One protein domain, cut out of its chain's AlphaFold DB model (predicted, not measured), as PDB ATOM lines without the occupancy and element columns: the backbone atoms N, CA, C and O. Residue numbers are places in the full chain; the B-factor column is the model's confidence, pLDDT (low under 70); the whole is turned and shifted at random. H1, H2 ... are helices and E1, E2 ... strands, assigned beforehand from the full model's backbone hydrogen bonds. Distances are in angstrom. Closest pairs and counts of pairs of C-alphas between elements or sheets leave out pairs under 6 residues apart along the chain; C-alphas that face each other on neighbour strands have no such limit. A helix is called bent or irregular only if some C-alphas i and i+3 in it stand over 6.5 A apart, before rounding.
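Overview. This is residues 114 to 172, 184 to 227 and 241 to 329 of the 976 residues of the protein "Flg_hook domain-containing protein" of Alteromonas sp. Nap_26 (UniProt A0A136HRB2). One long, strongly twisted sheet of ten strands curls round two crossing helices, H1 and H3. The long strands E1, E9 and E10 make a ribbon at one end; at the other, the sheet branches at E2 into E3 with E4 and into E5, E6 and E7. H2 packs on E7 and H4 on H1. The printed part has 192 residues, with four named helices and ten named strands in the order E1 H1 E2 E3 E4 H2 E5 E6 E7 H3 E8 H4 E9 E10; the class is mixed, helices and strands, and the neighbour strands are antiparallel. The whole is compact, with a radius of gyration of the C-alphas of 18.6 A and spans of 60 by 56 by 35 A.

Along the chain. E1, residues 114 to 127, begins at C-alpha 114 (-21.758, -66.797, 38.297) and is 41.7 A long. E10, residues 309 to 328, is 57.1 A long and ends at C-alpha 328 (-8.973, -68.011, 48.941). E9, residues 293 to 304, measures 32.1 A, and E2, residues 147 to 157, 28.8 A; E2 bends by 64 degrees at residue 154. The other strands are E3, 163 to 167; E4, 184 to 186; E5, 205 to 212, 22.5 A; E6, 218 to 224; E7, 242 to 246; and E8, 267 to 270. H1, residues 128 to 144, is 25.3 A long and irregular, with C-alphas 129 and 132 7.1 A apart. H3, residues 250 to 264, is 20.4 A long; H2 is 192 to 200 and H4 277 to 282.

Arrangement. E3 and E8 lie on one side of E2, E5 on the other side. Within hydrogen-bond range are N 154 and O 166 across E2 and E3, at 2.8 A, N 151 and O 208 across E2 and E5, at 2.8 A, and N 148 and O 268 across E2 and E8, at 2.9 A. E9 and E10 form a hairpin, with N 299 and O 315 at 2.8 A; E1 pairs with E10, with N 116 and O 320 at 2.8 A. H1 and H3 are on the same face and touch, closest at the C-alphas of Ile 135 and Ile 258, 6.5 A, at a steep tilt of 68 degrees, only just short of perpendicular. H4 touches H1, closest at C-alphas 279 and 137, 6.3 A, and only grazes the sheet with residues 281 to 282. H2 is only just over E7, with 3 C-alphas falling on it. Every O i to N i+4 pair is within hydrogen-bond range in H2, H3 and H4, and 11 of 13 in H1.

Size, cuts and confidence. The C-alphas farthest apart, of Ser 159 and Ala 329, are 67.9 A apart. Residues 173 to 183 and 228 to 240 are not printed, with C-alpha gaps of 17.4 A and 15.0 A. Of the links printed whole, none is long. Mean pLDDT of the printed part is 74.5; 45 residues are under 70, among them 168 to 172 and 284 to 291.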
ATOM      1  N   LEU A 114     -20.813 -66.147  39.198       80.31
ATOM      2  CA  LEU A 114     -21.758 -66.797  38.297       80.31
ATOM      3  C   LEU A 114     -22.755 -65.738  37.827       80.31
ATOM      4  O   LEU A 114     -23.417 -65.085  38.638       80.31
ATOM      5  N   THR A 115     -22.857 -65.577  36.518       79.06
ATOM      6  CA  THR A 115     -23.682 -64.562  35.864       79.06
ATOM      7  C   THR A 115     -24.780 -65.210  35.030       79.06
ATOM      8  O   THR A 115     -24.666 -66.369  34.634       79.06
ATOM      9  N   SER A 116     -25.864 -64.476  34.797       76.19
ATOM     10  CA  SER A 116     -27.063 -64.935  34.095       76.19
ATOM     11  C   SER A 116     -27.535 -63.871  33.115       76.19
ATOM     12  O   SER A 116     -27.471 -62.683  33.430       76.19
ATOM     13  N   THR A 117     -28.026 -64.275  31.943       76.75
ATOM     14  CA  THR A 117     -28.592 -63.337  30.963       76.75
ATOM     15  C   THR A 117     -30.098 -63.528  30.858       76.75
ATOM     16  O   THR A 117     -30.575 -64.635  30.639       76.75
ATOM     17  N   SER A 118     -30.850 -62.438  30.983       73.62
ATOM     18  CA  SER A 118     -32.307 -62.412  30.800       73.62
ATOM     19  C   SER A 118     -32.685 -61.366  29.754       73.62
ATOM     20  O   SER A 118     -32.042 -60.322  29.674       73.62
ATOM     21  N   VAL A 119     -33.708 -61.640  28.942       78.75
ATOM     22  CA  VAL A 119     -34.211 -60.711  27.918       78.75
ATOM     23  C   VAL A 119     -35.688 -60.438  28.173       78.75
ATOM     24  O   VAL A 119     -36.480 -61.367  28.310       78.75
ATOM     25  N   GLN A 120     -36.054 -59.160  28.233       77.00
ATOM     26  CA  GLN A 120     -37.432 -58.692  28.384       77.00
ATOM     27  C   GLN A 120     -37.840 -57.873  27.158       77.00
ATOM     28  O   GLN A 120     -37.059 -57.052  26.682       77.00
ATOM     29  N   GLN A 121     -39.073 -58.044  26.684       82.12
ATOM     30  CA  GLN A 121     -39.676 -57.180  25.668       82.12
ATOM     31  C   GLN A 121     -40.692 -56.242  26.328       82.12
ATOM     32  O   GLN A 121     -41.526 -56.675  27.122       82.12
ATOM     33  N   HIS A 122     -40.631 -54.963  25.975       82.19
ATOM     34  CA  HIS A 122     -41.558 -53.918  26.405       82.19
ATOM     35  C   HIS A 122     -41.986 -53.092  25.182       82.19
ATOM     36  O   HIS A 122     -41.223 -52.968  24.223       82.19
ATOM     37  N   ILE A 123     -43.213 -52.568  25.188       83.56
ATOM     38  CA  ILE A 123     -43.777 -51.772  24.090       83.56
ATOM     39  C   ILE A 123     -44.420 -50.522  24.692       83.56
ATOM     40  O   ILE A 123     -45.338 -50.631  25.503       83.56
ATOM     41  N   ALA A 124     -43.953 -49.348  24.273       81.62
ATOM     42  CA  ALA A 124     -44.488 -48.045  24.649       81.62
ATOM     43  C   ALA A 124     -45.104 -47.355  23.422       81.62
ATOM     44  O   ALA A 124     -44.558 -47.429  22.322       81.62
ATOM     45  N   THR A 125     -46.233 -46.669  23.602       79.69
ATOM     46  CA  THR A 125     -46.847 -45.841  22.546       79.69
ATOM     47  C   THR A 125     -46.481 -44.380  22.778       79.69
ATOM     48  O   THR A 125     -46.682 -43.873  23.879       79.69
ATOM     49  N   LEU A 126     -45.955 -43.713  21.751       78.38
ATOM     50  CA  LEU A 126     -45.594 -42.298  21.762       78.38
ATOM     51  C   LEU A 126     -46.457 -41.513  20.758       78.38
ATOM     52  O   LEU A 126     -46.729 -42.014  19.662       78.38
ATOM     53  N   PRO A 127     -46.808 -40.250  21.055       80.19
ATOM     54  CA  PRO A 127     -47.240 -39.295  20.038       80.19
ATOM     55  C   PRO A 127     -46.097 -38.997  19.055       80.19
ATOM     56  O   PRO A 127     -44.950 -38.835  19.477       80.19
ATOM     57  N   ALA A 128     -46.399 -38.825  17.763       73.50
ATOM     58  CA  ALA A 128     -45.392 -38.478  16.748       73.50
ATOM     59  C   ALA A 128     -44.592 -37.199  17.080       73.50
ATOM     60  O   ALA A 128     -43.406 -37.110  16.770       73.50
ATOM     61  N   SER A 129     -45.193 -36.238  17.791       75.69
ATOM     62  CA  SER A 129     -44.515 -35.017  18.252       75.69
ATOM     63  C   SER A 129     -43.326 -35.268  19.193       75.69
ATOM     64  O   SER A 129     -42.459 -34.406  19.308       75.69
ATOM     65  N   GLN A 130     -43.243 -36.439  19.835       79.88
ATOM     66  CA  GLN A 130     -42.136 -36.818  20.721       79.88
ATOM     67  C   GLN A 130     -41.026 -37.618  20.012       79.88
ATOM     68  O   GLN A 130     -39.990 -37.890  20.621       79.88
ATOM     69  N   GLN A 131     -41.190 -37.967  18.729       82.12
ATOM     70  CA  GLN A 131     -40.213 -38.765  17.973       82.12
ATOM     71  C   GLN A 131     -38.838 -38.084  17.897       82.12
ATOM     72  O   GLN A 131     -37.824 -38.716  18.194       82.12
ATOM     73  N   ASN A 132     -38.792 -36.783  17.599       83.00
ATOM     74  CA  ASN A 132     -37.534 -36.027  17.543       83.00
ATOM     75  C   ASN A 132     -36.885 -35.898  18.934       83.00
ATOM     76  O   ASN A 132     -35.664 -35.968  19.064       83.00
ATOM     77  N   SER A 133     -37.687 -35.780  20.001       82.31
ATOM     78  CA  SER A 133     -37.192 -35.781  21.386       82.31
ATOM     79  C   SER A 133     -36.555 -37.122  21.766       82.31
ATOM     80  O   SER A 133     -35.512 -37.137  22.419       82.31
ATOM     81  N   LEU A 134     -37.136 -38.239  21.318       84.38
ATOM     82  CA  LEU A 134     -36.567 -39.578  21.486       84.38
ATOM     83  C   LEU A 134     -35.271 -39.753  20.680       84.38
ATOM     84  O   LEU A 134     -34.285 -40.238  21.231       84.38
ATOM     85  N   ILE A 135     -35.234 -39.324  19.414       84.94
ATOM     86  CA  ILE A 135     -34.026 -39.393  18.571       84.94
ATOM     87  C   ILE A 135     -32.880 -38.587  19.199       84.94
ATOM     88  O   ILE A 135     -31.766 -39.099  19.320       84.94
ATOM     89  N   ASN A 136     -33.158 -37.378  19.699       84.44
ATOM     90  CA  ASN A 136     -32.173 -36.553  20.400       84.44
ATOM     91  C   ASN A 136     -31.706 -37.185  21.725       84.44
ATOM     92  O   ASN A 136     -30.511 -37.172  22.022       84.44
ATOM     93  N   ALA A 137     -32.607 -37.802  22.499       82.06
ATOM     94  CA  ALA A 137     -32.234 -38.532  23.713       82.06
ATOM     95  C   ALA A 137     -31.348 -39.756  23.406       82.06
ATOM     96  O   ALA A 137     -30.385 -40.022  24.127       82.06
ATOM     97  N   ILE A 138     -31.616 -40.475  22.312       84.00
ATOM     98  CA  ILE A 138     -30.769 -41.579  21.837       84.00
ATOM     99  C   ILE A 138     -29.402 -41.049  21.391       84.00
ATOM    100  O   ILE A 138     -28.390 -41.601  21.815       84.00
ATOM    101  N   ALA A 139     -29.349 -39.958  20.619       79.69
ATOM    102  CA  ALA A 139     -28.100 -39.323  20.192       79.69
ATOM    103  C   ALA A 139     -27.219 -38.919  21.389       79.69
ATOM    104  O   ALA A 139     -26.024 -39.212  21.406       79.69
ATOM    105  N   GLN A 140     -27.820 -38.323  22.424       77.94
ATOM    106  CA  GLN A 140     -27.131 -37.970  23.666       77.94
ATOM    107  C   GLN A 140     -26.665 -39.210  24.450       77.94
ATOM    108  O   GLN A 140     -25.561 -39.211  24.995       77.94
ATOM    109  N   THR A 141     -27.469 -40.279  24.494       75.75
ATOM    110  CA  THR A 141     -27.088 -41.528  25.183       75.75
ATOM    111  C   THR A 141     -25.926 -42.222  24.473       75.75
ATOM    112  O   THR A 141     -25.007 -42.689  25.138       75.75
ATOM    113  N   LEU A 142     -25.938 -42.227  23.137       77.44
ATOM    114  CA  LEU A 142     -24.907 -42.801  22.266       77.44
ATOM    115  C   LEU A 142     -23.569 -42.041  22.350       77.44
ATOM    116  O   LEU A 142     -22.508 -42.642  22.235       77.44
ATOM    117  N   ALA A 143     -23.612 -40.731  22.606       73.25
ATOM    118  CA  ALA A 143     -22.422 -39.916  22.855       73.25
ATOM    119  C   ALA A 143     -21.843 -40.072  24.281       73.25
ATOM    120  O   ALA A 143     -20.731 -39.615  24.532       73.25
ATOM    121  N   THR A 144     -22.584 -40.675  25.221       70.25
ATOM    122  CA  THR A 144     -22.210 -40.745  26.653       70.25
ATOM    123  C   THR A 144     -22.060 -42.164  27.215       70.25
ATOM    124  O   THR A 144     -21.579 -42.314  28.337       70.25
ATOM    125  N   ASN A 145     -22.458 -43.203  26.475       70.00
ATOM    126  CA  ASN A 145     -22.414 -44.615  26.879       70.00
ATOM    127  C   ASN A 145     -22.129 -45.487  25.642       70.00
ATOM    128  O   ASN A 145     -22.421 -45.062  24.524       70.00
ATOM    129  N   ASP A 146     -21.631 -46.715  25.824       71.19
ATOM    130  CA  ASP A 146     -21.385 -47.625  24.698       71.19
ATOM    131  C   ASP A 146     -22.710 -48.003  24.008       71.19
ATOM    132  O   ASP A 146     -23.543 -48.748  24.531       71.19
ATOM    133  N   GLY A 147     -22.907 -47.506  22.791       74.00
ATOM    134  CA  GLY A 147     -24.014 -47.890  21.924       74.00
ATOM    135  C   GLY A 147     -23.541 -48.100  20.491       74.00
ATOM    136  O   GLY A 147     -22.465 -47.651  20.092       74.00
ATOM    137  N   ALA A 148     -24.352 -48.800  19.708       80.56
ATOM    138  CA  ALA A 148     -24.068 -49.097  18.315       80.56
ATOM    139  C   ALA A 148     -25.356 -49.072  17.495       80.56
ATOM    140  O   ALA A 148     -26.386 -49.614  17.898       80.56
ATOM    141  N   ILE A 149     -25.279 -48.483  16.305       85.12
ATOM    142  CA  ILE A 149     -26.361 -48.523  15.319       85.12
ATOM    143  C   ILE A 149     -25.865 -49.344  14.142       85.12
ATOM    144  O   ILE A 149     -24.794 -49.058  13.610       85.12
ATOM    145  N   SER A 150     -26.633 -50.347  13.724       85.00
ATOM    146  CA  SER A 150     -26.387 -51.042  12.460       85.00
ATOM    147  C   SER A 150     -27.459 -50.671  11.436       85.00
ATOM    148  O   SER A 150     -28.607 -50.443  11.797       85.00
ATOM    149  N   LEU A 151     -27.107 -50.586  10.161       86.44
ATOM    150  CA  LEU A 151     -28.009 -50.241   9.066       86.44
ATOM    151  C   LEU A 151     -27.749 -51.174   7.892       86.44
ATOM    152  O   LEU A 151     -26.617 -51.293   7.422       86.44
ATOM    153  N   LYS A 152     -28.807 -51.811   7.395       84.50
ATOM    154  CA  LYS A 152     -28.778 -52.612   6.173       84.50
ATOM    155  C   LYS A 152     -29.214 -51.766   4.987       84.50
ATOM    156  O   LYS A 152     -30.236 -51.077   5.035       84.50
ATOM    157  N   GLY A 153     -28.428 -51.830   3.921       84.88
ATOM    158  CA  GLY A 153     -28.703 -51.120   2.683       84.88
ATOM    159  C   GLY A 153     -27.763 -51.520   1.555       84.88
ATOM    160  O   GLY A 153     -26.845 -52.324   1.728       84.88
ATOM    161  N   ARG A 154     -28.005 -50.942   0.383       84.56
ATOM    162  CA  ARG A 154     -27.179 -51.076  -0.817       84.56
ATOM    163  C   ARG A 154     -26.448 -49.761  -1.063       84.56
ATOM    164  O   ARG A 154     -27.083 -48.710  -1.006       84.56
ATOM    165  N   VAL A 155     -25.148 -49.791  -1.359       83.56
ATOM    166  CA  VAL A 155     -24.444 -48.563  -1.769       83.56
ATOM    167  C   VAL A 155     -24.883 -48.188  -3.185       83.56
ATOM    168  O   VAL A 155     -24.863 -49.023  -4.091       83.56
ATOM    169  N   THR A 156     -25.293 -46.939  -3.378       81.25
ATOM    170  CA  THR A 156     -25.856 -46.402  -4.627       81.25
ATOM    171  C   THR A 156     -25.350 -44.986  -4.887       81.25
ATOM    172  O   THR A 156     -25.105 -44.240  -3.939       81.25
ATOM    173  N   VAL A 157     -25.251 -44.583  -6.158       80.31
ATOM    174  CA  VAL A 157     -25.047 -43.170  -6.518       80.31
ATOM    175  C   VAL A 157     -26.390 -42.435  -6.434       80.31
ATOM    176  O   VAL A 157     -27.397 -42.909  -6.956       80.31
ATOM    177  N   LEU A 158     -26.404 -41.288  -5.762       74.94
ATOM    178  CA  LEU A 158     -27.518 -40.341  -5.712       74.94
ATOM    179  C   LEU A 158     -27.585 -39.516  -7.006       74.94
ATOM    180  O   LEU A 158     -26.586 -39.343  -7.702       74.94
ATOM    181  N   SER A 159     -28.730 -38.890  -7.283       66.88
ATOM    182  CA  SER A 159     -28.869 -37.929  -8.393       66.88
ATOM    183  C   SER A 159     -27.971 -36.687  -8.264       66.88
ATOM    184  O   SER A 159     -27.814 -35.949  -9.230       66.88
ATOM    185  N   SER A 160     -27.361 -36.459  -7.094       66.19
ATOM    186  CA  SER A 160     -26.328 -35.443  -6.845       66.19
ATOM    187  C   SER A 160     -24.903 -35.888  -7.220       66.19
ATOM    188  O   SER A 160     -23.954 -35.153  -6.963       66.19
ATOM    189  N   GLY A 161     -24.715 -37.106  -7.745       68.06
ATOM    190  CA  GLY A 161     -23.392 -37.700  -7.995       68.06
ATOM    191  C   GLY A 161     -22.645 -38.145  -6.727       68.06
ATOM    192  O   GLY A 161     -21.540 -38.679  -6.810       68.06
ATOM    193  N   GLN A 162     -23.233 -37.945  -5.545       74.75
ATOM    194  CA  GLN A 162     -22.710 -38.435  -4.269       74.75
ATOM    195  C   GLN A 162     -23.031 -39.922  -4.081       74.75
ATOM    196  O   GLN A 162     -23.962 -40.452  -4.683       74.75
ATOM    197  N   LEU A 163     -22.289 -40.598  -3.207       79.81
ATOM    198  CA  LEU A 163     -22.587 -41.974  -2.806       79.81
ATOM    199  C   LEU A 163     -23.478 -41.970  -1.562       79.81
ATOM    200  O   LEU A 163     -23.368 -41.096  -0.704       79.81
ATOM    201  N   GLY A 164     -24.363 -42.953  -1.458       80.81
ATOM    202  CA  GLY A 164     -25.274 -43.109  -0.330       80.81
ATOM    203  C   GLY A 164     -25.725 -44.551  -0.140       80.81
ATOM    204  O   GLY A 164     -25.429 -45.422  -0.956       80.81
ATOM    205  N   LEU A 165     -26.443 -44.798   0.952       83.44
ATOM    206  CA  LEU A 165     -27.028 -46.090   1.295       83.44
ATOM    207  C   LEU A 165     -28.526 -46.063   1.027       83.44
ATOM    208  O   LEU A 165     -29.270 -45.443   1.784       83.44
ATOM    209  N   ALA A 166     -28.965 -46.759  -0.019       81.31
ATOM    210  CA  ALA A 166     -30.372 -47.079  -0.220       81.31
ATOM    211  C   ALA A 166     -30.772 -48.173   0.779       81.31
ATOM    212  O   ALA A 166     -30.294 -49.307   0.702       81.31
ATOM    213  N   LEU A 167     -31.605 -47.821   1.755       79.56
ATOM    214  CA  LEU A 167     -31.965 -48.693   2.869       79.56
ATOM    215  C   LEU A 167     -33.071 -49.678   2.472       79.56
ATOM    216  O   LEU A 167     -34.052 -49.304   1.824       79.56
ATOM    217  N   SER A 168     -32.965 -50.931   2.918       63.19
ATOM    218  CA  SER A 168     -34.044 -51.911   2.757       63.19
ATOM    219  C   SER A 168     -35.123 -51.711   3.826       63.19
ATOM    220  O   SER A 168     -34.927 -51.989   5.009       63.19
ATOM    221  N   SER A 169     -36.292 -51.223   3.406       50.84
ATOM    222  CA  SER A 169     -37.471 -51.030   4.256       50.84
ATOM    223  C   SER A 169     -38.161 -52.365   4.579       50.84
ATOM    224  O   SER A 169     -39.202 -52.698   4.017       50.84
ATOM    225  N   GLY A 170     -37.570 -53.131   5.498       44.84
ATOM    226  CA  GLY A 170     -38.137 -54.381   6.010       44.84
ATOM    227  C   GLY A 170     -37.880 -55.624   5.147       44.84
ATOM    228  O   GLY A 170     -37.188 -55.598   4.128       44.84
ATOM    229  N   ILE A 171     -38.426 -56.752   5.608       36.09
ATOM    230  CA  ILE A 171     -38.305 -58.064   4.960       36.09
ATOM    231  C   ILE A 171     -39.321 -58.131   3.810       36.09
ATOM    232  O   ILE A 171     -40.517 -58.213   4.070       36.09
ATOM    233  N   GLY A 172     -38.860 -58.120   2.553       36.22
ATOM    234  CA  GLY A 172     -39.749 -58.341   1.400       36.22
ATOM    235  C   GLY A 172     -39.284 -57.799   0.044       36.22
ATOM    236  O   GLY A 172     -39.777 -58.268  -0.977       36.22
ATOM    237  N   VAL A 184     -32.841 -43.039   1.324       73.62
ATOM    238  CA  VAL A 184     -31.406 -43.031   0.993       73.62
ATOM    239  C   VAL A 184     -30.648 -42.093   1.937       73.62
ATOM    240  O   VAL A 184     -30.949 -40.902   1.999       73.62
ATOM    241  N   ILE A 185     -29.642 -42.610   2.649       79.81
ATOM    242  CA  ILE A 185     -28.737 -41.790   3.477       79.81
ATOM    243  C   ILE A 185     -27.522 -41.378   2.631       79.81
ATOM    244  O   ILE A 185     -26.813 -42.268   2.151       79.81
ATOM    245  N   PRO A 186     -27.227 -40.079   2.447       78.06
ATOM    246  CA  PRO A 186     -26.024 -39.639   1.750       78.06
ATOM    247  C   PRO A 186     -24.777 -39.844   2.622       78.06
ATOM    248  O   PRO A 186     -24.708 -39.397   3.765       78.06
ATOM    249  N   LEU A 187     -23.761 -40.508   2.070       76.19
ATOM    250  CA  LEU A 187     -22.473 -40.731   2.723       76.19
ATOM    251  C   LEU A 187     -21.489 -39.636   2.290       76.19
ATOM    252  O   LEU A 187     -20.732 -39.799   1.330       76.19
ATOM    253  N   LEU A 188     -21.499 -38.503   3.001       71.31
ATOM    254  CA  LEU A 188     -20.527 -37.421   2.804       71.31
ATOM    255  C   LEU A 188     -19.176 -37.809   3.420       71.31
ATOM    256  O   LEU A 188     -18.870 -37.525   4.574       71.31
ATOM    257  N   VAL A 189     -18.383 -38.515   2.623       69.81
ATOM    258  CA  VAL A 189     -17.079 -39.054   3.006       69.81
ATOM    259  C   VAL A 189     -15.980 -37.987   2.933       69.81
ATOM    260  O   VAL A 189     -15.890 -37.251   1.953       69.81
ATOM    261  N   SER A 190     -15.128 -37.931   3.962       63.75
ATOM    262  CA  SER A 190     -14.185 -36.819   4.178       63.75
ATOM    263  C   SER A 190     -12.891 -36.891   3.360       63.75
ATOM    264  O   SER A 190     -12.255 -35.862   3.155       63.75
ATOM    265  N   THR A 191     -12.466 -38.081   2.917       71.81
ATOM    266  CA  THR A 191     -11.189 -38.273   2.203       71.81
ATOM    267  C   THR A 191     -11.386 -38.925   0.834       71.81
ATOM    268  O   THR A 191     -12.311 -39.711   0.619       71.81
ATOM    269  N   GLN A 192     -10.485 -38.637  -0.111       72.69
ATOM    270  CA  GLN A 192     -10.500 -39.261  -1.439       72.69
ATOM    271  C   GLN A 192     -10.216 -40.777  -1.371       72.69
ATOM    272  O   GLN A 192     -10.748 -41.540  -2.178       72.69
ATOM    273  N   THR A 193      -9.435 -41.225  -0.383       73.19
ATOM    274  CA  THR A 193      -9.160 -42.644  -0.107       73.19
ATOM    275  C   THR A 193     -10.441 -43.375   0.287       73.19
ATOM    276  O   THR A 193     -10.830 -44.347  -0.359       73.19
ATOM    277  N   ASP A 194     -11.162 -42.839   1.272       74.88
ATOM    278  CA  ASP A 194     -12.437 -43.380   1.745       74.88
ATOM    279  C   ASP A 194     -13.514 -43.318   0.644       74.88
ATOM    280  O   ASP A 194     -14.310 -44.244   0.489       74.88
ATOM    281  N   LYS A 195     -13.523 -42.258  -0.181       74.44
ATOM    282  CA  LYS A 195     -14.412 -42.138  -1.352       74.44
ATOM    283  C   LYS A 195     -14.107 -43.210  -2.404       74.44
ATOM    284  O   LYS A 195     -15.020 -43.692  -3.069       74.44
ATOM    285  N   THR A 196     -12.844 -43.596  -2.566       76.62
ATOM    286  CA  THR A 196     -12.431 -44.684  -3.471       76.62
ATOM    287  C   THR A 196     -12.840 -46.044  -2.904       76.62
ATOM    288  O   THR A 196     -13.403 -46.864  -3.625       76.62
ATOM    289  N   ALA A 197     -12.681 -46.257  -1.596       75.19
ATOM    290  CA  ALA A 197     -13.155 -47.473  -0.942       75.19
ATOM    291  C   ALA A 197     -14.690 -47.613  -0.999       75.19
ATOM    292  O   ALA A 197     -15.200 -48.688  -1.303       75.19
ATOM    293  N   LEU A 198     -15.444 -46.524  -0.804       75.94
ATOM    294  CA  LEU A 198     -16.905 -46.538  -0.926       75.94
ATOM    295  C   LEU A 198     -17.381 -46.822  -2.366       75.94
ATOM    296  O   LEU A 198     -18.418 -47.459  -2.541       75.94
ATOM    297  N   GLN A 199     -16.618 -46.423  -3.392       79.81
ATOM    298  CA  GLN A 199     -16.900 -46.799  -4.786       79.81
ATOM    299  C   GLN A 199     -16.763 -48.310  -5.026       79.81
ATOM    300  O   GLN A 199     -17.558 -48.862  -5.779       79.81
ATOM    301  N   ALA A 200     -15.836 -49.005  -4.354       79.62
ATOM    302  CA  ALA A 200     -15.703 -50.461  -4.485       79.62
ATOM    303  C   ALA A 200     -16.961 -51.219  -4.005       79.62
ATOM    304  O   ALA A 200     -17.299 -52.274  -4.543       79.62
ATOM    305  N   TYR A 201     -17.697 -50.662  -3.036       76.88
ATOM    306  CA  TYR A 201     -18.968 -51.215  -2.557       76.88
ATOM    307  C   TYR A 201     -20.182 -50.870  -3.433       76.88
ATOM    308  O   TYR A 201     -21.278 -51.353  -3.144       76.88
ATOM    309  N   LEU A 202     -20.035 -50.049  -4.480       80.19
ATOM    310  CA  LEU A 202     -21.160 -49.600  -5.302       80.19
ATOM    311  C   LEU A 202     -21.949 -50.791  -5.874       80.19
ATOM    312  O   LEU A 202     -21.397 -51.713  -6.467       80.19
ATOM    313  N   GLY A 203     -23.268 -50.777  -5.679       74.69
ATOM    314  CA  GLY A 203     -24.157 -51.853  -6.106       74.69
ATOM    315  C   GLY A 203     -24.165 -53.089  -5.198       74.69
ATOM    316  O   GLY A 203     -24.964 -53.992  -5.459       74.69
ATOM    317  N   GLN A 204     -23.374 -53.139  -4.123       80.88
ATOM    318  CA  GLN A 204     -23.347 -54.251  -3.164       80.88
ATOM    319  C   GLN A 204     -24.207 -53.966  -1.923       80.88
ATOM    320  O   GLN A 204     -24.438 -52.808  -1.563       80.88
ATOM    321  N   GLN A 205     -24.686 -55.024  -1.255       80.44
ATOM    322  CA  GLN A 205     -25.313 -54.906   0.066       80.44
ATOM    323  C   GLN A 205     -24.245 -54.815   1.160       80.44
ATOM    324  O   GLN A 205     -23.296 -55.601   1.185       80.44
ATOM    325  N   VAL A 206     -24.431 -53.887   2.096       83.12
ATOM    326  CA  VAL A 206     -23.544 -53.674   3.242       83.12
ATOM    327  C   VAL A 206     -24.349 -53.540   4.534       83.12
ATOM    328  O   VAL A 206     -25.445 -52.976   4.553       83.12
ATOM    329  N   ASN A 207     -23.776 -54.033   5.630       84.56
ATOM    330  CA  ASN A 207     -24.094 -53.544   6.963       84.56
ATOM    331  C   ASN A 207     -23.194 -52.325   7.212       84.56
ATOM    332  O   ASN A 207     -21.971 -52.469   7.270       84.56
ATOM    333  N   LEU A 208     -23.779 -51.142   7.358       82.44
ATOM    334  CA  LEU A 208     -23.105 -50.007   7.977       82.44
ATOM    335  C   LEU A 208     -23.254 -50.139   9.497       82.44
ATOM    336  O   LEU A 208     -24.371 -50.246   9.987       82.44
ATOM    337  N   THR A 209     -22.158 -50.077  10.245       81.69
ATOM    338  CA  THR A 209     -22.175 -49.917  11.703       81.69
ATOM    339  C   THR A 209     -21.635 -48.542  12.073       81.69
ATOM    340  O   THR A 209     -20.604 -48.118  11.552       81.69
ATOM    341  N   VAL A 210     -22.325 -47.852  12.977       79.06
ATOM    342  CA  VAL A 210     -22.003 -46.492  13.415       79.06
ATOM    343  C   VAL A 210     -21.578 -46.506  14.876       79.06
ATOM    344  O   VAL A 210     -22.311 -47.003  15.733       79.06
ATOM    345  N   SER A 211     -20.411 -45.922  15.140       70.44
ATOM    346  CA  SER A 211     -19.881 -45.658  16.478       70.44
ATOM    347  C   SER A 211     -19.493 -44.184  16.571       70.44
ATOM    348  O   SER A 211     -18.599 -43.732  15.848       70.44
ATOM    349  N   THR A 212     -20.164 -43.427  17.435       62.22
ATOM    350  CA  THR A 212     -19.812 -42.027  17.706       62.22
ATOM    351  C   THR A 212     -18.662 -41.969  18.699       62.22
ATOM    352  O   THR A 212     -18.740 -42.570  19.768       62.22
ATOM    353  N   THR A 213     -17.611 -41.221  18.377       54.41
ATOM    354  CA  THR A 213     -16.596 -40.840  19.365       54.41
ATOM    355  C   THR A 213     -17.022 -39.548  20.073       54.41
ATOM    356  O   THR A 213     -17.908 -38.831  19.610       54.41
ATOM    357  N   SER A 214     -16.382 -39.219  21.199       53.50
ATOM    358  CA  SER A 214     -16.701 -38.042  22.037       53.50
ATOM    359  C   SER A 214     -16.434 -36.672  21.362       53.50
ATOM    360  O   SER A 214     -16.528 -35.622  21.990       53.50
ATOM    361  N   SER A 215     -16.047 -36.656  20.084       51.31
ATOM    362  CA  SER A 215     -15.404 -35.519  19.411       51.31
ATOM    363  C   SER A 215     -16.053 -35.150  18.070       51.31
ATOM    364  O   SER A 215     -15.350 -34.827  17.119       51.31
ATOM    365  N   GLN A 216     -17.389 -35.230  17.982       56.97
ATOM    366  CA  GLN A 216     -18.236 -34.894  16.812       56.97
ATOM    367  C   GLN A 216     -17.973 -35.674  15.503       56.97
ATOM    368  O   GLN A 216     -18.764 -35.578  14.566       56.97
ATOM    369  N   GLU A 217     -16.912 -36.475  15.427       62.41
ATOM    370  CA  GLU A 217     -16.589 -37.303  14.268       62.41
ATOM    371  C   GLU A 217     -17.409 -38.602  14.270       62.41
ATOM    372  O   GLU A 217     -17.388 -39.380  15.230       62.41
ATOM    373  N   ILE A 218     -18.106 -38.874  13.165       71.06
ATOM    374  CA  ILE A 218     -18.850 -40.123  13.009       71.06
ATOM    375  C   ILE A 218     -17.951 -41.145  12.314       71.06
ATOM    376  O   ILE A 218     -17.575 -40.983  11.150       71.06
ATOM    377  N   THR A 219     -17.632 -42.224  13.032       75.44
ATOM    378  CA  THR A 219     -16.904 -43.370  12.482       75.44
ATOM    379  C   THR A 219     -17.904 -44.380  11.919       75.44
ATOM    380  O   THR A 219     -18.744 -44.916  12.648       75.44
ATOM    381  N   LEU A 220     -17.824 -44.624  10.608       79.88
ATOM    382  CA  LEU A 220     -18.737 -45.477   9.847       79.88
ATOM    383  C   LEU A 220     -18.007 -46.734   9.356       79.88
ATOM    384  O   LEU A 220     -17.191 -46.658   8.444       79.88
ATOM    385  N   LYS A 221     -18.308 -47.909   9.913       84.12
ATOM    386  CA  LYS A 221     -17.728 -49.182   9.461       84.12
ATOM    387  C   LYS A 221     -18.667 -49.897   8.493       84.12
ATOM    388  O   LYS A 221     -19.693 -50.428   8.912       84.12
ATOM    389  N   LEU A 222     -18.301 -49.972   7.216       83.19
ATOM    390  CA  LEU A 222     -19.001 -50.781   6.218       83.19
ATOM    391  C   LEU A 222     -18.473 -52.219   6.251       83.19
ATOM    392  O   LEU A 222     -17.269 -52.464   6.243       83.19
ATOM    393  N   THR A 223     -19.388 -53.182   6.270       84.31
ATOM    394  CA  THR A 223     -19.103 -54.621   6.202       84.31
ATOM    395  C   THR A 223     -19.985 -55.235   5.113       84.31
ATOM    396  O   THR A 223     -21.207 -55.114   5.225       84.31
ATOM    397  N   PRO A 224     -19.439 -55.878   4.064       79.50
ATOM    398  CA  PRO A 224     -20.261 -56.453   3.000       79.50
ATOM    399  C   PRO A 224     -21.142 -57.594   3.517       79.50
ATOM    400  O   PRO A 224     -20.734 -58.386   4.368       79.50
ATOM    401  N   VAL A 225     -22.357 -57.690   2.980       72.44
ATOM    402  CA  VAL A 225     -23.276 -58.802   3.247       72.44
ATOM    403  C   VAL A 225     -22.954 -59.923   2.262       72.44
ATOM    404  O   VAL A 225     -23.403 -59.902   1.116       72.44
ATOM    405  N   VAL A 226     -22.146 -60.892   2.699       60.06
ATOM    406  CA  VAL A 226     -21.768 -62.057   1.883       60.06
ATOM    407  C   VAL A 226     -22.985 -62.971   1.712       60.06
ATOM    408  O   VAL A 226     -23.286 -63.807   2.562       60.06
ATOM    409  N   SER A 227     -23.708 -62.788   0.610       47.72
ATOM    410  CA  SER A 227     -24.889 -63.578   0.254       47.72
ATOM    411  C   SER A 227     -24.475 -64.906  -0.377       47.72
ATOM    412  O   SER A 227     -23.989 -64.941  -1.505       47.72
ATOM    413  N   PRO A 241     -13.812 -55.337   5.479       74.69
ATOM    414  CA  PRO A 241     -14.606 -54.310   6.153       74.69
ATOM    415  C   PRO A 241     -13.852 -52.987   6.310       74.69
ATOM    416  O   PRO A 241     -12.788 -52.946   6.927       74.69
ATOM    417  N   THR A 242     -14.418 -51.907   5.772       76.06
ATOM    418  CA  THR A 242     -13.747 -50.607   5.668       76.06
ATOM    419  C   THR A 242     -14.347 -49.596   6.638       76.06
ATOM    420  O   THR A 242     -15.568 -49.463   6.736       76.06
ATOM    421  N   THR A 243     -13.490 -48.854   7.335       79.12
ATOM    422  CA  THR A 243     -13.883 -47.738   8.203       79.12
ATOM    423  C   THR A 243     -13.750 -46.423   7.439       79.12
ATOM    424  O   THR A 243     -12.662 -46.110   6.975       79.12
ATOM    425  N   LEU A 244     -14.833 -45.655   7.341       76.50
ATOM    426  CA  LEU A 244     -14.884 -44.320   6.743       76.50
ATOM    427  C   LEU A 244     -15.059 -43.268   7.852       76.50
ATOM    428  O   LEU A 244     -15.795 -43.497   8.817       76.50
ATOM    429  N   LYS A 245     -14.436 -42.097   7.691       73.88
ATOM    430  CA  LYS A 245     -14.618 -40.933   8.576       73.88
ATOM    431  C   LYS A 245     -15.525 -39.888   7.921       73.88
ATOM    432  O   LYS A 245     -15.310 -39.511   6.765       73.88
ATOM    433  N   VAL A 246     -16.521 -39.392   8.658       69.25
ATOM    434  CA  VAL A 246     -17.482 -38.370   8.200       69.25
ATOM    435  C   VAL A 246     -17.396 -37.128   9.089       69.25
ATOM    436  O   VAL A 246     -17.649 -37.208  10.292       69.25
ATOM    437  N   SER A 247     -17.031 -35.991   8.486       55.97
ATOM    438  CA  SER A 247     -16.662 -34.750   9.189       55.97
ATOM    439  C   SER A 247     -17.633 -33.574   9.024       55.97
ATOM    440  O   SER A 247     -17.485 -32.576   9.724       55.97
ATOM    441  N   SER A 248     -18.617 -33.646   8.118       49.53
ATOM    442  CA  SER A 248     -19.515 -32.520   7.814       49.53
ATOM    443  C   SER A 248     -20.993 -32.867   8.019       49.53
ATOM    444  O   SER A 248     -21.466 -33.933   7.635       49.53
ATOM    445  N   ASN A 249     -21.714 -31.951   8.679       57.44
ATOM    446  CA  ASN A 249     -23.103 -32.096   9.137       57.44
ATOM    447  C   ASN A 249     -23.402 -33.403   9.908       57.44
ATOM    448  O   ASN A 249     -24.413 -34.074   9.679       57.44
ATOM    449  N   ALA A 250     -22.523 -33.738  10.859       63.62
ATOM    450  CA  ALA A 250     -22.671 -34.897  11.737       63.62
ATOM    451  C   ALA A 250     -24.058 -34.969  12.404       63.62
ATOM    452  O   ALA A 250     -24.671 -36.028  12.385       63.62
ATOM    453  N   ALA A 251     -24.603 -33.858  12.916       68.44
ATOM    454  CA  ALA A 251     -25.883 -33.860  13.630       68.44
ATOM    455  C   ALA A 251     -27.082 -34.300  12.761       68.44
ATOM    456  O   ALA A 251     -27.864 -35.150  13.187       68.44
ATOM    457  N   ALA A 252     -27.225 -33.778  11.535       73.06
ATOM    458  CA  ALA A 252     -28.338 -34.167  10.661       73.06
ATOM    459  C   ALA A 252     -28.180 -35.604  10.135       73.06
ATOM    460  O   ALA A 252     -29.152 -36.360  10.103       73.06
ATOM    461  N   LEU A 253     -26.951 -36.006   9.785       76.56
ATOM    462  CA  LEU A 253     -26.659 -37.380   9.370       76.56
ATOM    463  C   LEU A 253     -26.896 -38.369  10.522       76.56
ATOM    464  O   LEU A 253     -27.513 -39.407  10.310       76.56
ATOM    465  N   GLN A 254     -26.493 -38.028  11.749       79.06
ATOM    466  CA  GLN A 254     -26.760 -38.811  12.959       79.06
ATOM    467  C   GLN A 254     -28.266 -38.949  13.219       79.06
ATOM    468  O   GLN A 254     -28.719 -40.056  13.502       79.06
ATOM    469  N   HIS A 255     -29.054 -37.877  13.070       80.44
ATOM    470  CA  HIS A 255     -30.515 -37.940  13.199       80.44
ATOM    471  C   HIS A 255     -31.133 -38.891  12.161       80.44
ATOM    472  O   HIS A 255     -31.900 -39.782  12.528       80.44
ATOM    473  N   GLN A 256     -30.753 -38.769  10.881       79.50
ATOM    474  CA  GLN A 256     -31.248 -39.643   9.809       79.50
ATOM    475  C   GLN A 256     -30.827 -41.111  10.019       79.50
ATOM    476  O   GLN A 256     -31.624 -42.023   9.801       79.50
ATOM    477  N   ILE A 257     -29.597 -41.348  10.490       82.06
ATOM    478  CA  ILE A 257     -29.058 -42.672  10.843       82.06
ATOM    479  C   ILE A 257     -29.823 -43.295  12.020       82.06
ATOM    480  O   ILE A 257     -30.183 -44.470  11.946       82.06
ATOM    481  N   ILE A 258     -30.100 -42.531  13.083       85.25
ATOM    482  CA  ILE A 258     -30.863 -43.007  14.248       85.25
ATOM    483  C   ILE A 258     -32.303 -43.326  13.850       85.25
ATOM    484  O   ILE A 258     -32.782 -44.412  14.167       85.25
ATOM    485  N   GLU A 259     -32.989 -42.434  13.130       83.75
ATOM    486  CA  GLU A 259     -34.365 -42.674  12.678       83.75
ATOM    487  C   GLU A 259     -34.451 -43.933  11.802       83.75
ATOM    488  O   GLU A 259     -35.283 -44.812  12.037       83.75
ATOM    489  N   SER A 260     -33.529 -44.065  10.845       81.00
ATOM    490  CA  SER A 260     -33.419 -45.237   9.973       81.00
ATOM    491  C   SER A 260     -33.150 -46.521  10.761       81.00
ATOM    492  O   SER A 260     -33.755 -47.558  10.487       81.00
ATOM    493  N   GLY A 261     -32.276 -46.459  11.769       82.88
ATOM    494  CA  GLY A 261     -31.945 -47.597  12.625       82.88
ATOM    495  C   GLY A 261     -33.106 -47.998  13.534       82.88
ATOM    496  O   GLY A 261     -33.345 -49.183  13.745       82.88
ATOM    497  N   LEU A 262     -33.884 -47.034  14.028       85.56
ATOM    498  CA  LEU A 262     -35.109 -47.303  14.781       85.56
ATOM    499  C   LEU A 262     -36.158 -47.976  13.887       85.56
ATOM    500  O   LEU A 262     -36.759 -48.964  14.305       85.56
ATOM    501  N   LYS A 263     -36.321 -47.516  12.642       83.31
ATOM    502  CA  LYS A 263     -37.231 -48.119  11.651       83.31
ATOM    503  C   LYS A 263     -36.790 -49.518  11.190       83.31
ATOM    504  O   LYS A 263     -37.641 -50.338  10.855       83.31
ATOM    505  N   GLN A 264     -35.490 -49.829  11.224       79.25
ATOM    506  CA  GLN A 264     -34.964 -51.188  11.004       79.25
ATOM    507  C   GLN A 264     -34.926 -52.059  12.277       79.25
ATOM    508  O   GLN A 264     -34.826 -53.280  12.176       79.25
ATOM    509  N   GLY A 265     -35.019 -51.459  13.467       81.88
ATOM    510  CA  GLY A 265     -34.930 -52.141  14.761       81.88
ATOM    511  C   GLY A 265     -33.520 -52.568  15.168       81.88
ATOM    512  O   GLY A 265     -33.334 -53.633  15.751       81.88
ATOM    513  N   THR A 266     -32.529 -51.749  14.828       82.56
ATOM    514  CA  THR A 266     -31.093 -52.064  14.864       82.56
ATOM    515  C   THR A 266     -30.265 -51.078  15.702       82.56
ATOM    516  O   THR A 266     -29.037 -51.042  15.592       82.56
ATOM    517  N   VAL A 267     -30.924 -50.278  16.549       85.88
ATOM    518  CA  VAL A 267     -30.295 -49.339  17.493       85.88
ATOM    519  C   VAL A 267     -30.107 -50.027  18.843       85.88
ATOM    520  O   VAL A 267     -31.084 -50.287  19.544       85.88
ATOM    521  N   ALA A 268     -28.859 -50.321  19.210       84.38
ATOM    522  CA  ALA A 268     -28.490 -50.903  20.496       84.38
ATOM    523  C   ALA A 268     -27.829 -49.851  21.401       84.38
ATOM    524  O   ALA A 268     -26.895 -49.164  20.987       84.38
ATOM    525  N   VAL A 269     -28.301 -49.731  22.642       83.69
ATOM    526  CA  VAL A 269     -27.859 -48.710  23.605       83.69
ATOM    527  C   VAL A 269     -27.619 -49.356  24.968       83.69
ATOM    528  O   VAL A 269     -28.507 -50.034  25.494       83.69
ATOM    529  N   GLU A 270     -26.444 -49.150  25.564       80.12
ATOM    530  CA  GLU A 270     -26.218 -49.490  26.969       80.12
ATOM    531  C   GLU A 270     -27.016 -48.571  27.901       80.12
ATOM    532  O   GLU A 270     -26.970 -47.343  27.806       80.12
ATOM    533  N   LEU A 271     -27.748 -49.191  28.824       75.06
ATOM    534  CA  LEU A 271     -28.518 -48.513  29.853       75.06
ATOM    535  C   LEU A 271     -27.651 -48.334  31.089       75.06
ATOM    536  O   LEU A 271     -27.227 -49.312  31.711       75.06
ATOM    537  N   ASN A 272     -27.443 -47.077  31.455       65.19
ATOM    538  CA  ASN A 272     -26.717 -46.660  32.642       65.19
ATOM    539  C   ASN A 272     -27.516 -45.546  33.345       65.19
ATOM    540  O   ASN A 272     -28.434 -44.954  32.774       65.19
ATOM    541  N   ARG A 273     -27.169 -45.218  34.590       57.88
ATOM    542  CA  ARG A 273     -27.858 -44.174  35.376       57.88
ATOM    543  C   ARG A 273     -27.702 -42.759  34.789       57.88
ATOM    544  O   ARG A 273     -28.403 -41.846  35.207       57.88
ATOM    545  N   THR A 274     -26.810 -42.602  33.813       61.22
ATOM    546  CA  THR A 274     -26.508 -41.392  33.035       61.22
ATOM    547  C   THR A 274     -27.404 -41.170  31.807       61.22
ATOM    548  O   THR A 274     -27.280 -40.127  31.169       61.22
ATOM    549  N   SER A 275     -28.297 -42.099  31.441       66.69
ATOM    550  CA  SER A 275     -29.188 -41.925  30.278       66.69
ATOM    551  C   SER A 275     -30.225 -40.793  30.488       66.69
ATOM    552  O   SER A 275     -30.691 -40.605  31.615       66.69
ATOM    553  N   PRO A 276     -30.664 -40.056  29.446       73.19
ATOM    554  CA  PRO A 276     -31.616 -38.947  29.585       73.19
ATOM    555  C   PRO A 276     -32.993 -39.381  30.107       73.19
ATOM    556  O   PRO A 276     -33.500 -40.446  29.751       73.19
ATOM    557  N   ALA A 277     -33.637 -38.523  30.906       68.81
ATOM    558  CA  ALA A 277     -34.877 -38.844  31.624       68.81
ATOM    559  C   ALA A 277     -36.032 -39.322  30.719       68.81
ATOM    560  O   ALA A 277     -36.726 -40.272  31.074       68.81
ATOM    561  N   LEU A 278     -36.199 -38.732  29.529       74.19
ATOM    562  CA  LEU A 278     -37.223 -39.150  28.560       74.19
ATOM    563  C   LEU A 278     -37.004 -40.593  28.075       74.19
ATOM    564  O   LEU A 278     -37.962 -41.350  27.948       74.19
ATOM    565  N   LEU A 279     -35.750 -41.008  27.871       75.75
ATOM    566  CA  LEU A 279     -35.428 -42.392  27.517       75.75
ATOM    567  C   LEU A 279     -35.648 -43.324  28.720       75.75
ATOM    568  O   LEU A 279     -36.220 -44.397  28.554       75.75
ATOM    569  N   GLN A 280     -35.298 -42.897  29.940       74.44
ATOM    570  CA  GLN A 280     -35.579 -43.673  31.158       74.44
ATOM    571  C   GLN A 280     -37.085 -43.880  31.416       74.44
ATOM    572  O   GLN A 280     -37.466 -44.930  31.925       74.44
ATOM    573  N   GLN A 281     -37.944 -42.919  31.053       73.81
ATOM    574  CA  GLN A 281     -39.403 -43.023  31.212       73.81
ATOM    575  C   GLN A 281     -40.059 -43.984  30.205       73.81
ATOM    576  O   GLN A 281     -41.081 -44.594  30.510       73.81
ATOM    577  N   LEU A 282     -39.488 -44.114  29.004       72.88
ATOM    578  CA  LEU A 282     -40.014 -44.961  27.924       72.88
ATOM    579  C   LEU A 282     -39.557 -46.426  28.018       72.88
ATOM    580  O   LEU A 282     -40.126 -47.300  27.358       72.88
ATOM    581  N   LEU A 283     -38.524 -46.696  28.816       74.44
ATOM    582  CA  LEU A 283     -37.966 -48.025  29.036       74.44
ATOM    583  C   LEU A 283     -38.504 -48.663  30.335       74.44
ATOM    584  O   LEU A 283     -38.928 -47.958  31.251       74.44
ATOM    585  N   PRO A 284     -38.498 -50.006  30.442       67.94
ATOM    586  CA  PRO A 284     -39.040 -50.712  31.602       67.94
ATOM    587  C   PRO A 284     -38.310 -50.349  32.907       67.94
ATOM    588  O   PRO A 284     -37.135 -50.665  33.104       67.94
ATOM    589  N   THR A 285     -39.050 -49.733  33.833       56.44
ATOM    590  CA  THR A 285     -38.549 -49.141  35.092       56.44
ATOM    591  C   THR A 285     -37.888 -50.151  36.039       56.44
ATOM    592  O   THR A 285     -37.053 -49.780  36.862       56.44
ATOM    593  N   GLU A 286     -38.230 -51.436  35.904       54.38
ATOM    594  CA  GLU A 286     -37.658 -52.560  36.662       54.38
ATOM    595  C   GLU A 286     -36.124 -52.660  36.511       54.38
ATOM    596  O   GLU A 286     -35.429 -53.121  37.417       54.38
ATOM    597  N   ASN A 287     -35.576 -52.156  35.400       54.47
ATOM    598  CA  ASN A 287     -34.187 -52.405  35.010       54.47
ATOM    599  C   ASN A 287     -33.182 -51.382  35.564       54.47
ATOM    600  O   ASN A 287     -31.995 -51.685  35.626       54.47
ATOM    601  N   GLN A 288     -33.640 -50.220  36.047       52.50
ATOM    602  CA  GLN A 288     -32.764 -49.191  36.635       52.50
ATOM    603  C   GLN A 288     -32.361 -49.495  38.096       52.50
ATOM    604  O   GLN A 288     -31.368 -48.957  38.598       52.50
ATOM    605  N   ASN A 289     -33.132 -50.353  38.779       53.25
ATOM    606  CA  ASN A 289     -33.037 -50.611  40.224       53.25
ATOM    607  C   ASN A 289     -32.874 -52.096  40.598       53.25
ATOM    608  O   ASN A 289     -32.853 -52.426  41.784       53.25
ATOM    609  N   ALA A 290     -32.753 -53.005  39.627       58.69
ATOM    610  CA  ALA A 290     -32.514 -54.415  39.920       58.69
ATOM    611  C   ALA A 290     -31.116 -54.622  40.539       58.69
ATOM    612  O   ALA A 290     -30.105 -54.189  39.984       58.69
ATOM    613  N   SER A 291     -31.062 -55.309  41.684       63.16
ATOM    614  CA  SER A 291     -29.806 -55.603  42.384       63.16
ATOM    615  C   SER A 291     -28.845 -56.417  41.507       63.16
ATOM    616  O   SER A 291     -29.269 -57.337  40.802       63.16
ATOM    617  N   ASN A 292     -27.551 -56.088  41.573       75.44
ATOM    618  CA  ASN A 292     -26.450 -56.815  40.933       75.44
ATOM    619  C   ASN A 292     -26.538 -56.967  39.395       75.44
ATOM    620  O   ASN A 292     -26.036 -57.948  38.833       75.44
ATOM    621  N   VAL A 293     -27.134 -55.992  38.695       77.62
ATOM    622  CA  VAL A 293     -27.011 -55.864  37.229       77.62
ATOM    623  C   VAL A 293     -25.585 -55.438  36.862       77.62
ATOM    624  O   VAL A 293     -25.113 -54.380  37.271       77.62
ATOM    625  N   LEU A 294     -24.924 -56.265  36.053       77.81
ATOM    626  CA  LEU A 294     -23.568 -56.054  35.539       77.81
ATOM    627  C   LEU A 294     -23.549 -55.199  34.270       77.81
ATOM    628  O   LEU A 294     -22.700 -54.324  34.118       77.81
ATOM    629  N   LYS A 295     -24.471 -55.482  33.343       77.25
ATOM    630  CA  LYS A 295     -24.652 -54.743  32.090       77.25
ATOM    631  C   LYS A 295     -26.098 -54.878  31.625       77.25
ATOM    632  O   LYS A 295     -26.666 -55.972  31.671       77.25
ATOM    633  N   SER A 296     -26.667 -53.785  31.140       77.69
ATOM    634  CA  SER A 296     -28.021 -53.720  30.586       77.69
ATOM    635  C   SER A 296     -27.967 -53.069  29.209       77.69
ATOM    636  O   SER A 296     -27.444 -51.970  29.078       77.69
ATOM    637  N   VAL A 297     -28.482 -53.738  28.177       81.50
ATOM    638  CA  VAL A 297     -28.478 -53.241  26.791       81.50
ATOM    639  C   VAL A 297     -29.893 -53.308  26.237       81.50
ATOM    640  O   VAL A 297     -30.514 -54.371  26.256       81.50
ATOM    641  N   ALA A 298     -30.400 -52.185  25.734       84.38
ATOM    642  CA  ALA A 298     -31.672 -52.117  25.030       84.38
ATOM    643  C   ALA A 298     -31.452 -52.116  23.515       84.38
ATOM    644  O   ALA A 298     -30.687 -51.304  23.001       84.38
ATOM    645  N   LEU A 299     -32.170 -52.981  22.801       88.06
ATOM    646  CA  LEU A 299     -32.391 -52.884  21.361       88.06
ATOM    647  C   LEU A 299     -33.732 -52.176  21.127       88.06
ATOM    648  O   LEU A 299     -34.779 -52.677  21.548       88.06
ATOM    649  N   LEU A 300     -33.691 -51.009  20.485       87.19
ATOM    650  CA  LEU A 300     -34.848 -50.154  20.223       87.19
ATOM    651  C   LEU A 300     -35.314 -50.323  18.769       87.19
ATOM    652  O   LEU A 300     -34.510 -50.255  17.837       87.19
ATOM    653  N   SER A 301     -36.624 -50.482  18.572       86.81
ATOM    654  CA  SER A 301     -37.270 -50.429  17.260       86.81
ATOM    655  C   SER A 301     -38.552 -49.600  17.294       86.81
ATOM    656  O   SER A 301     -39.268 -49.581  18.292       86.81
ATOM    657  N   ILE A 302     -38.851 -48.907  16.200       87.31
ATOM    658  CA  ILE A 302     -40.055 -48.090  16.037       87.31
ATOM    659  C   ILE A 302     -40.930 -48.680  14.937       87.31
ATOM    660  O   ILE A 302     -40.454 -48.990  13.846       87.31
ATOM    661  N   LYS A 303     -42.232 -48.767  15.214       82.38
ATOM    662  CA  LYS A 303     -43.267 -49.035  14.218       82.38
ATOM    663  C   LYS A 303     -44.303 -47.915  14.230       82.38
ATOM    664  O   LYS A 303     -44.980 -47.703  15.233       82.38
ATOM    665  N   GLU A 304     -44.438 -47.224  13.106       78.12
ATOM    666  CA  GLU A 304     -45.510 -46.253  12.877       78.12
ATOM    667  C   GLU A 304     -46.853 -46.994  12.730       78.12
ATOM    668  O   GLU A 304     -46.951 -48.010  12.034       78.12
ATOM    669  N   GLY A 305     -47.880 -46.530  13.444       68.06
ATOM    670  CA  GLY A 305     -49.243 -47.057  13.382       68.06
ATOM    671  C   GLY A 305     -50.143 -46.239  12.445       68.06
ATOM    672  O   GLY A 305     -49.893 -45.052  12.233       68.06
ATOM    673  N   PRO A 306     -51.245 -46.821  11.931       59.00
ATOM    674  CA  PRO A 306     -52.126 -46.164  10.955       59.00
ATOM    675  C   PRO A 306     -52.857 -44.918  11.492       59.00
ATOM    676  O   PRO A 306     -53.455 -44.183  10.717       59.00
ATOM    677  N   SER A 307     -52.811 -44.665  12.804       56.31
ATOM    678  CA  SER A 307     -53.378 -43.481  13.466       56.31
ATOM    679  C   SER A 307     -52.347 -42.382  13.770       56.31
ATOM    680  O   SER A 307     -52.611 -41.519  14.602       56.31
ATOM    681  N   GLY A 308     -51.146 -42.437  13.179       65.50
ATOM    682  CA  GLY A 308     -50.059 -41.482  13.452       65.50
ATOM    683  C   GLY A 308     -49.395 -41.643  14.829       65.50
ATOM    684  O   GLY A 308     -48.540 -40.846  15.203       65.50
ATOM    685  N   ASN A 309     -49.769 -42.675  15.590       76.12
ATOM    686  CA  ASN A 309     -49.115 -43.034  16.846       76.12
ATOM    687  C   ASN A 309     -47.895 -43.924  16.580       76.12
ATOM    688  O   ASN A 309     -47.922 -44.788  15.701       76.12
ATOM    689  N   VAL A 310     -46.831 -43.722  17.354       81.00
ATOM    690  CA  VAL A 310     -45.516 -44.331  17.134       81.00
ATOM    691  C   VAL A 310     -45.245 -45.353  18.237       81.00
ATOM    692  O   VAL A 310     -45.073 -44.995  19.400       81.00
ATOM    693  N   SER A 311     -45.206 -46.640  17.892       82.81
ATOM    694  CA  SER A 311     -44.961 -47.718  18.855       82.81
ATOM    695  C   SER A 311     -43.469 -48.030  18.953       82.81
ATOM    696  O   SER A 311     -42.896 -48.647  18.051       82.81
ATOM    697  N   LEU A 312     -42.846 -47.639  20.064       85.00
ATOM    698  CA  LEU A 312     -41.479 -48.012  20.423       85.00
ATOM    699  C   LEU A 312     -41.490 -49.399  21.079       85.00
ATOM    700  O   LEU A 312     -42.023 -49.576  22.173       85.00
ATOM    701  N   THR A 313     -40.870 -50.382  20.435       84.81
ATOM    702  CA  THR A 313     -40.580 -51.690  21.031       84.81
ATOM    703  C   THR A 313     -39.142 -51.701  21.538       84.81
ATOM    704  O   THR A 313     -38.208 -51.387  20.803       84.81
ATOM    705  N   THR A 314     -38.948 -52.084  22.796       85.75
ATOM    706  CA  THR A 314     -37.631 -52.176  23.434       85.75
ATOM    707  C   THR A 314     -37.390 -53.599  23.920       85.75
ATOM    708  O   THR A 314     -38.138 -54.092  24.768       85.75
ATOM    709  N   HIS A 315     -36.339 -54.249  23.425       86.25
ATOM    710  CA  HIS A 315     -35.862 -55.526  23.958       86.25
ATOM    711  C   HIS A 315     -34.663 -55.251  24.863       86.25
ATOM    712  O   HIS A 315     -33.616 -54.838  24.370       86.25
ATOM    713  N   VAL A 316     -34.801 -55.443  26.174       84.00
ATOM    714  CA  VAL A 316     -33.718 -55.195  27.136       84.00
ATOM    715  C   VAL A 316     -33.097 -56.516  27.568       84.00
ATOM    716  O   VAL A 316     -33.744 -57.326  28.233       84.00
ATOM    717  N   ALA A 317     -31.830 -56.711  27.210       81.94
ATOM    718  CA  ALA A 317     -30.985 -57.771  27.737       81.94
ATOM    719  C   ALA A 317     -30.296 -57.290  29.023       81.94
ATOM    720  O   ALA A 317     -29.671 -56.230  29.042       81.94
ATOM    721  N   GLN A 318     -30.398 -58.071  30.094       78.38
ATOM    722  CA  GLN A 318     -29.760 -57.819  31.386       78.38
ATOM    723  C   GLN A 318     -28.841 -58.983  31.739       78.38
ATOM    724  O   GLN A 318     -29.312 -60.117  31.869       78.38
ATOM    725  N   ASN A 319     -27.563 -58.686  31.961       81.19
ATOM    726  CA  ASN A 319     -26.644 -59.585  32.643       81.19
ATOM    727  C   ASN A 319     -26.691 -59.287  34.155       81.19
ATOM    728  O   ASN A 319     -26.440 -58.152  34.569       81.19
ATOM    729  N   LYS A 320     -27.036 -60.289  34.969       79.25
ATOM    730  CA  LYS A 320     -27.131 -60.213  36.437       79.25
ATOM    731  C   LYS A 320     -26.203 -61.229  37.090       79.25
ATOM    732  O   LYS A 320     -26.210 -62.402  36.707       79.25
ATOM    733  N   ALA A 321     -25.463 -60.803  38.110       79.31
ATOM    734  CA  ALA A 321     -24.727 -61.719  38.976       79.31
ATOM    735  C   ALA A 321     -25.693 -62.472  39.910       79.31
ATOM    736  O   ALA A 321     -26.627 -61.879  40.448       79.31
ATOM    737  N   VAL A 322     -25.467 -63.776  40.091       79.12
ATOM    738  CA  VAL A 322     -26.362 -64.695  40.824       79.12
ATOM    739  C   VAL A 322     -25.682 -65.316  42.044       79.12
ATOM    740  O   VAL A 322     -26.327 -65.519  43.066       79.12
ATOM    741  N   LEU A 323     -24.382 -65.605  41.951       76.88
ATOM    742  CA  LEU A 323     -23.570 -66.228  43.000       76.88
ATOM    743  C   LEU A 323     -22.171 -65.609  42.962       76.88
ATOM    744  O   LEU A 323     -21.616 -65.435  41.876       76.88
ATOM    745  N   ALA A 324     -21.595 -65.316  44.123       78.00
ATOM    746  CA  ALA A 324     -20.176 -65.009  44.261       78.00
ATOM    747  C   ALA A 324     -19.425 -66.265  44.727       78.00
ATOM    748  O   ALA A 324     -19.852 -66.940  45.660       78.00
ATOM    749  N   ILE A 325     -18.311 -66.582  44.079       75.50
ATOM    750  CA  ILE A 325     -17.428 -67.703  44.407       75.50
ATOM    751  C   ILE A 325     -16.113 -67.093  44.888       75.50
ATOM    752  O   ILE A 325     -15.397 -66.471  44.099       75.50
ATOM    753  N   THR A 326     -15.806 -67.233  46.175       69.31
ATOM    754  CA  THR A 326     -14.562 -66.695  46.745       69.31
ATOM    755  C   THR A 326     -13.445 -67.718  46.591       69.31
ATOM    756  O   THR A 326     -13.551 -68.840  47.082       69.31
ATOM    757  N   HIS A 327     -12.359 -67.324  45.929       65.88
ATOM    758  CA  HIS A 327     -11.138 -68.110  45.808       65.88
ATOM    759  C   HIS A 327     -10.118 -67.599  46.828       65.88
ATOM    760  O   HIS A 327      -9.367 -66.662  46.552       65.88
ATOM    761  N   ASN A 328     -10.071 -68.224  48.004       54.38
ATOM    762  CA  ASN A 328      -8.973 -68.011  48.941       54.38
ATOM    763  C   ASN A 328      -7.702 -68.634  48.348       54.38
ATOM    764  O   ASN A 328      -7.630 -69.856  48.209       54.38
ATOM    765  N   ALA A 329      -6.694 -67.832  47.999       48.28
ATOM    766  CA  ALA A 329      -5.414 -68.389  47.579       48.28
ATOM    767  C   ALA A 329      -4.675 -68.948  48.801       48.28
ATOM    768  O   ALA A 329      -4.429 -68.230  49.773       48.28
TER     769      ALA A 329